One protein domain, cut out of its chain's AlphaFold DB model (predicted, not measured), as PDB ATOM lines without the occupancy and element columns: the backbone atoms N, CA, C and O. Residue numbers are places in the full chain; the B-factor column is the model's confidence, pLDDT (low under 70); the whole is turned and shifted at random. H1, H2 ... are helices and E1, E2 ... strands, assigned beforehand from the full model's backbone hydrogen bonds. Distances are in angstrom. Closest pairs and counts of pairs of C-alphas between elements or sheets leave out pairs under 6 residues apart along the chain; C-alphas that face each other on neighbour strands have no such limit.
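AT A GLANCE: This is residues 47 to 97 of the 231 residues of an uncharacterized protein of Lysinibacillus sp. SDF0037 (UniProt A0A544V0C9). A small antiparallel sheet of three strands has one face covered by the short helix H1 and the unnamed stretch 84 to 97, which folds back over that face; the other face is bare. Before the sheet, the printed part opens with a loop in which residues 47 to 48 pair antiparallel with residues 54 to 55 of E1. The 51 printed residues hold E1, E2, E3 and H1 in that order, with sheet order E1, E2, E3; the class is mixed, helices and strands, with under half of the residues in named elements. The whole is compact, with a radius of gyration of the C-alphas of 9.8 A and spans of 25 by 22 by 19 A.

HOW THE PARTS SIT: E1, residues 54 to 57, and E2, residues 62 to 67, form an antiparallel hairpin at 176 degrees, with N 56 and O 64 within hydrogen-bond range at 2.8 A. E2 and E3, residues 72 to 77, form a second hairpin, antiparallel at 156 degrees, with N 65 and O 74 at 2.8 A. The three strands are a meander, each the antiparallel neighbour of the one before; the edge strands E1 and E3 are apart. H1, residues 78 to 83, is on the sheet at a height of 8.5 A, over E3 and slantwise to the strands, at 51 degrees to E3 on the local plane. The closest C-alphas of H1 and E3 are those of Leu 81 and Tyr 74, 7.7 A apart. In H1 every O i to N i+4 pair is within hydrogen-bond range.

IN THESE COORDINATES: E1 begins at C-alpha 54 (-7.078, 11.947, -12.234). E2 measures 16.0 A and E3 16.1 A from first to last C-alpha, E1 9.5 A and H1 8.7 A. H1 ends at C-alpha 83 (-2.348, -5.331, -8.658).

THE WHOLE: The C-alphas farthest apart, those of Val 59 and Glu 69, are 26.3 A apart. The printed part has no cut, and its three links are tight. No printed residue is under 70 in pLDDT.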
ATOM      1  N   TYR A  47     -12.790  12.038 -12.702       94.56
ATOM      2  CA  TYR A  47     -12.748  12.352 -11.278       94.56
ATOM      3  C   TYR A  47     -11.345  12.785 -10.880       94.56
ATOM      4  O   TYR A  47     -10.366  12.201 -11.332       94.56
ATOM      5  N   VAL A  48     -11.261  13.798 -10.024       94.12
ATOM      6  CA  VAL A  48     -10.006  14.237  -9.411       94.12
ATOM      7  C   VAL A  48     -10.134  14.025  -7.913       94.12
ATOM      8  O   VAL A  48     -11.112  14.478  -7.304       94.12
ATOM      9  N   ASP A  49      -9.189  13.301  -7.327       91.25
ATOM     10  CA  ASP A  49      -9.157  13.097  -5.884       91.25
ATOM     11  C   ASP A  49      -8.427  14.236  -5.151       91.25
ATOM     12  O   ASP A  49      -8.017  15.239  -5.737       91.25
ATOM     13  N   ASN A  50      -8.308  14.110  -3.831       89.75
ATOM     14  CA  ASN A  50      -7.672  15.136  -3.002       89.75
ATOM     15  C   ASN A  50      -6.139  15.154  -3.132       89.75
ATOM     16  O   ASN A  50      -5.514  16.126  -2.711       89.75
ATOM     17  N   GLU A  51      -5.548  14.088  -3.666       89.50
ATOM     18  CA  GLU A  51      -4.103  13.920  -3.856       89.50
ATOM     19  C   GLU A  51      -3.662  14.435  -5.237       89.50
ATOM     20  O   GLU A  51      -2.479  14.669  -5.473       89.50
ATOM     21  N   GLY A  52      -4.628  14.729  -6.114       91.56
ATOM     22  CA  GLY A  52      -4.409  15.253  -7.458       91.56
ATOM     23  C   GLY A  52      -4.380  14.166  -8.527       91.56
ATOM     24  O   GLY A  52      -4.085  14.480  -9.683       91.56
ATOM     25  N   ASN A  53      -4.702  12.920  -8.169       93.81
ATOM     26  CA  ASN A  53      -4.846  11.843  -9.135       93.81
ATOM     27  C   ASN A  53      -6.080  12.107  -9.994       93.81
ATOM     28  O   ASN A  53      -7.115  12.577  -9.504       93.81
ATOM     29  N   ILE A  54      -5.975  11.795 -11.282       93.88
ATOM     30  CA  ILE A  54      -7.078  11.947 -12.234       93.88
ATOM     31  C   ILE A  54      -7.495  10.559 -12.678       93.88
ATOM     32  O   ILE A  54      -6.660   9.760 -13.072       93.88
ATOM     33  N   ILE A  55      -8.789  10.276 -12.629       94.25
ATOM     34  CA  ILE A  55      -9.354   8.987 -13.007       94.25
ATOM     35  C   ILE A  55     -10.397   9.252 -14.082       94.25
ATOM     36  O   ILE A  55     -11.472   9.782 -13.798       94.25
ATOM     37  N   ASN A  56     -10.062   8.915 -15.322       91.81
ATOM     38  CA  ASN A  56     -10.968   8.965 -16.459       91.81
ATOM     39  C   ASN A  56     -11.723   7.639 -16.520       91.81
ATOM     40  O   ASN A  56     -11.171   6.603 -16.896       91.81
ATOM     41  N   PHE A  57     -12.988   7.672 -16.114       90.75
ATOM     42  CA  PHE A  57     -13.851   6.502 -16.161       90.75
ATOM     43  C   PHE A  57     -14.355   6.238 -17.577       90.75
ATOM     44  O   PHE A  57     -14.568   7.158 -18.368       90.75
ATOM     45  N   THR A  58     -14.657   4.973 -17.847       83.50
ATOM     46  CA  THR A  58     -15.534   4.583 -18.948       83.50
ATOM     47  C   THR A  58     -16.840   4.006 -18.401       83.50
ATOM     48  O   THR A  58     -17.032   3.819 -17.192       83.50
ATOM     49  N   VAL A  59     -17.781   3.751 -19.300       78.69
ATOM     50  CA  VAL A  59     -19.029   3.033 -19.028       78.69
ATOM     51  C   VAL A  59     -18.780   1.554 -18.677       78.69
ATOM     52  O   VAL A  59     -19.613   0.961 -17.993       78.69
ATOM     53  N   ASP A  60     -17.620   0.998 -19.032       77.12
ATOM     54  CA  ASP A  60     -17.162  -0.327 -18.591       77.12
ATOM     55  C   ASP A  60     -16.063  -0.198 -17.503       77.12
ATOM     56  O   ASP A  60     -15.983   0.806 -16.788       77.12
ATOM     57  N   ASP A  61     -15.233  -1.238 -17.370       75.06
ATOM     58  CA  ASP A  61     -14.161  -1.384 -16.376       75.06
ATOM     59  C   ASP A  61     -12.799  -0.835 -16.835       75.06
ATOM     60  O   ASP A  61     -11.847  -0.814 -16.047       75.06
ATOM     61  N   ASP A  62     -12.672  -0.451 -18.107       80.19
ATOM     62  CA  ASP A  62     -11.437   0.132 -18.629       80.19
ATOM     63  C   ASP A  62     -11.347   1.594 -18.180       80.19
ATOM     64  O   ASP A  62     -12.339   2.328 -18.171       80.19
ATOM     65  N   LEU A  63     -10.161   2.031 -17.781       86.88
ATOM     66  CA  LEU A  63      -9.954   3.373 -17.260       86.88
ATOM     67  C   LEU A  63      -8.539   3.859 -17.536       86.88
ATOM     68  O   LEU A  63      -7.594   3.079 -17.671       86.88
ATOM     69  N   GLU A  64      -8.418   5.175 -17.614       88.50
ATOM     70  CA  GLU A  64      -7.145   5.869 -17.729       88.50
ATOM     71  C   GLU A  64      -6.927   6.666 -16.440       88.50
ATOM     72  O   GLU A  64      -7.796   7.434 -16.020       88.50
ATOM     73  N   VAL A  65      -5.784   6.460 -15.792       91.00
ATOM     74  CA  VAL A  65      -5.447   7.112 -14.526       91.00
ATOM     75  C   VAL A  65      -4.150   7.872 -14.624       91.00
ATOM     76  O   VAL A  65      -3.181   7.394 -15.198       91.00
ATOM     77  N   TYR A  66      -4.143   9.047 -14.022       91.88
ATOM     78  CA  TYR A  66      -2.952   9.822 -13.761       91.88
ATOM     79  C   TYR A  66      -2.595   9.678 -12.289       91.88
ATOM     80  O   TYR A  66      -3.377  10.097 -11.430       91.88
ATOM     81  N   ASP A  67      -1.424   9.115 -12.024       90.50
ATOM     82  CA  ASP A  67      -0.835   9.072 -10.691       90.50
ATOM     83  C   ASP A  67      -0.048  10.369 -10.462       90.50
ATOM     84  O   ASP A  67       0.896  10.689 -11.192       90.50
ATOM     85  N   ALA A  68      -0.459  11.160  -9.474       91.69
ATOM     86  CA  ALA A  68       0.144  12.454  -9.190       91.69
ATOM     87  C   ALA A  68       1.514  12.348  -8.502       91.69
ATOM     88  O   ALA A  68       2.328  13.271  -8.644       91.69
ATOM     89  N   GLU A  69       1.779  11.254  -7.784       89.94
ATOM     90  CA  GLU A  69       3.062  10.995  -7.131       89.94
ATOM     91  C   GLU A  69       4.127  10.654  -8.179       89.94
ATOM     92  O   GLU A  69       5.210  11.252  -8.194       89.94
ATOM     93  N   LEU A  70       3.780   9.772  -9.118       89.25
ATOM     94  CA  LEU A  70       4.670   9.304 -10.186       89.25
ATOM     95  C   LEU A  70       4.702  10.250 -11.390       89.25
ATOM     96  O   LEU A  70       5.701  10.318 -12.105       89.25
ATOM     97  N   LYS A  71       3.637  11.041 -11.573       89.50
ATOM     98  CA  LYS A  71       3.391  11.923 -12.727       89.50
ATOM     99  C   LYS A  71       3.288  11.167 -14.047       89.50
ATOM    100  O   LYS A  71       3.708  11.669 -15.092       89.50
ATOM    101  N   GLU A  72       2.702   9.980 -13.994       84.88
ATOM    102  CA  GLU A  72       2.554   9.087 -15.137       84.88
ATOM    103  C   GLU A  72       1.093   8.704 -15.365       84.88
ATOM    104  O   GLU A  72       0.253   8.773 -14.466       84.88
ATOM    105  N   TRP A  73       0.798   8.345 -16.615       85.38
ATOM    106  CA  TRP A  73      -0.512   7.871 -17.036       85.38
ATOM    107  C   TRP A  73      -0.485   6.358 -17.209       85.38
ATOM    108  O   TRP A  73       0.387   5.829 -17.901       85.38
ATOM    109  N   TYR A  74      -1.492   5.689 -16.661       84.56
ATOM    110  CA  TYR A  74      -1.702   4.256 -16.797       84.56
ATOM    111  C   TYR A  74      -3.060   3.990 -17.439       84.56
ATOM    112  O   TYR A  74      -4.047   4.668 -17.152       84.56
ATOM    113  N   LEU A  75      -3.108   2.988 -18.312       82.69
ATOM    114  CA  LEU A  75      -4.315   2.549 -19.003       82.69
ATOM    115  C   LEU A  75      -4.504   1.060 -18.742       82.69
ATOM    116  O   LEU A  75      -3.595   0.270 -18.991       82.69
ATOM    117  N   GLY A  76      -5.692   0.674 -18.298       83.31
ATOM    118  CA  GLY A  76      -6.004  -0.727 -18.067       83.31
ATOM    119  C   GLY A  76      -7.315  -0.906 -17.329       83.31
ATOM    120  O   GLY A  76      -8.095   0.033 -17.170       83.31
ATOM    121  N   LYS A  77      -7.555  -2.127 -16.861       87.38
ATOM    122  CA  LYS A  77      -8.696  -2.404 -15.985       87.38
ATOM    123  C   LYS A  77      -8.357  -2.072 -14.549       87.38
ATOM    124  O   LYS A  77      -7.225  -2.280 -14.121       87.38
ATOM    125  N   ARG A  78      -9.367  -1.706 -13.756       90.44
ATOM    126  CA  ARG A  78      -9.199  -1.475 -12.308       90.44
ATOM    127  C   ARG A  78      -8.422  -2.600 -11.620       90.44
ATOM    128  O   ARG A  78      -7.512  -2.323 -10.856       90.44
ATOM    129  N   ALA A  79      -8.785  -3.856 -11.881       89.06
ATOM    130  CA  ALA A  79      -8.149  -5.004 -11.236       89.06
ATOM    131  C   ALA A  79      -6.661  -5.144 -11.596       89.06
ATOM    132  O   ALA A  79      -5.870  -5.483 -10.730       89.06
ATOM    133  N   GLU A  80      -6.291  -4.855 -12.845       88.19
ATOM    134  CA  GLU A  80      -4.901  -4.928 -13.313       88.19
ATOM    135  C   GLU A  80      -4.069  -3.805 -12.687       88.19
ATOM    136  O   GLU A  80      -2.996  -4.054 -12.154       88.19
ATOM    137  N   LEU A  81      -4.609  -2.584 -12.680       88.31
ATOM    138  CA  LEU A  81      -3.940  -1.413 -12.115       88.31
ATOM    139  C   LEU A  81      -3.849  -1.466 -10.582       88.31
ATOM    140  O   LEU A  81      -2.911  -0.939 -10.007       88.31
ATOM    141  N   ALA A  82      -4.802  -2.119  -9.912       90.25
ATOM    142  CA  ALA A  82      -4.768  -2.322  -8.463       90.25
ATOM    143  C   ALA A  82      -3.773  -3.411  -8.020       90.25
ATOM    144  O   ALA A  82      -3.420  -3.470  -6.845       90.25
ATOM    145  N   GLU A  83      -3.371  -4.311  -8.924       89.88
ATOM    146  CA  GLU A  83      -2.348  -5.331  -8.658       89.88
ATOM    147  C   GLU A  83      -0.928  -4.830  -8.956       89.88
ATOM    148  O   GLU A  83       0.039  -5.469  -8.532       89.88
ATOM    149  N   ASP A  84      -0.797  -3.706  -9.667       87.50
ATOM    150  CA  ASP A  84       0.489  -3.098  -9.975       87.50
ATOM    151  C   ASP A  84       1.055  -2.387  -8.731       87.50
ATOM    152  O   ASP A  84       0.482  -1.396  -8.276       87.50
ATOM    153  N   PRO A  85       2.175  -2.868  -8.157       83.69
ATOM    154  CA  PRO A  85       2.759  -2.273  -6.960       83.69
ATOM    155  C   PRO A  85       3.403  -0.905  -7.213       83.69
ATOM    156  O   PRO A  85       3.808  -0.258  -6.248       83.69
ATOM    157  N   GLU A  86       3.574  -0.493  -8.474       85.44
ATOM    158  CA  GLU A  86       4.097   0.830  -8.805       85.44
ATOM    159  C   GLU A  86       3.022   1.908  -8.656       85.44
ATOM    160  O   GLU A  86       3.369   3.023  -8.288       85.44
ATOM    161  N   ILE A  87       1.739   1.584  -8.859       87.94
ATOM    162  CA  ILE A  87       0.633   2.551  -8.838       87.94
ATOM    163  C   ILE A  87       0.207   2.855  -7.397       87.94
ATOM    164  O   ILE A  87      -0.076   1.953  -6.611       87.94
ATOM    165  N   THR A  88       0.104   4.140  -7.054       88.38
ATOM    166  CA  THR A  88      -0.115   4.599  -5.667       88.38
ATOM    167  C   THR A  88      -1.542   5.069  -5.373       88.38
ATOM    168  O   THR A  88      -1.832   5.510  -4.265       88.38
ATOM    169  N   ILE A  89      -2.460   4.952  -6.338       90.69
ATOM    170  CA  ILE A  89      -3.822   5.505  -6.262       90.69
ATOM    171  C   ILE A  89      -4.717   4.664  -5.326       90.69
ATOM    172  O   ILE A  89      -5.194   3.596  -5.735       90.69
ATOM    173  N   PRO A  90      -5.095   5.162  -4.128       89.81
ATOM    174  CA  PRO A  90      -5.794   4.347  -3.126       89.81
ATOM    175  C   PRO A  90      -7.200   3.907  -3.555       89.81
ATOM    176  O   PRO A  90      -7.701   2.864  -3.131       89.81
ATOM    177  N   LEU A  91      -7.861   4.688  -4.419       91.12
ATOM    178  CA  LEU A  91      -9.210   4.368  -4.892       91.12
ATOM    179  C   LEU A  91      -9.254   3.046  -5.681       91.12
ATOM    180  O   LEU A  91     -10.304   2.408  -5.720       91.12
ATOM    181  N   LEU A  92      -8.149   2.623  -6.304       90.94
ATOM    182  CA  LEU A  92      -8.109   1.405  -7.119       90.94
ATOM    183  C   LEU A  92      -8.191   0.122  -6.276       90.94
ATOM    184  O   LEU A  92      -8.737  -0.884  -6.747       90.94
ATOM    185  N   GLU A  93      -7.718   0.166  -5.026       89.94
ATOM    186  CA  GLU A  93      -7.644  -0.989  -4.123       89.94
ATOM    187  C   GLU A  93      -9.030  -1.484  -3.681       89.94
ATOM    188  O   GLU A  93      -9.276  -2.688  -3.556       89.94
ATOM    189  N   ASN A  94      -9.967  -0.560  -3.456       91.12
ATOM    190  CA  ASN A  94     -11.295  -0.871  -2.941       91.12
ATOM    191  C   ASN A  94     -12.340  -0.879  -4.061       91.12
ATOM    192  O   ASN A  94     -12.964   0.137  -4.357       91.12
ATOM    193  N   GLU A  95     -12.604  -2.061  -4.622       90.81
ATOM    194  CA  GLU A  95     -13.572  -2.264  -5.711       90.81
ATOM    195  C   GLU A  95     -14.948  -1.628  -5.442       90.81
ATOM    196  O   GLU A  95     -15.529  -0.995  -6.322       90.81
ATOM    197  N   LYS A  96     -15.481  -1.756  -4.220       90.31
ATOM    198  CA  LYS A  96     -16.815  -1.223  -3.896       90.31
ATOM    199  C   LYS A  96     -16.831   0.298  -3.867       90.31
ATOM    200  O   LYS A  96     -17.795   0.915  -4.316       90.31
ATOM    201  N   GLU A  97     -15.792   0.892  -3.293       91.81
ATOM    202  CA  GLU A  97     -15.659   2.342  -3.218       91.81
ATOM    203  C   GLU A  97     -15.377   2.943  -4.593       91.81
ATOM    204  O   GLU A  97     -15.991   3.950  -4.949       91.81
TER     205      GLU A  97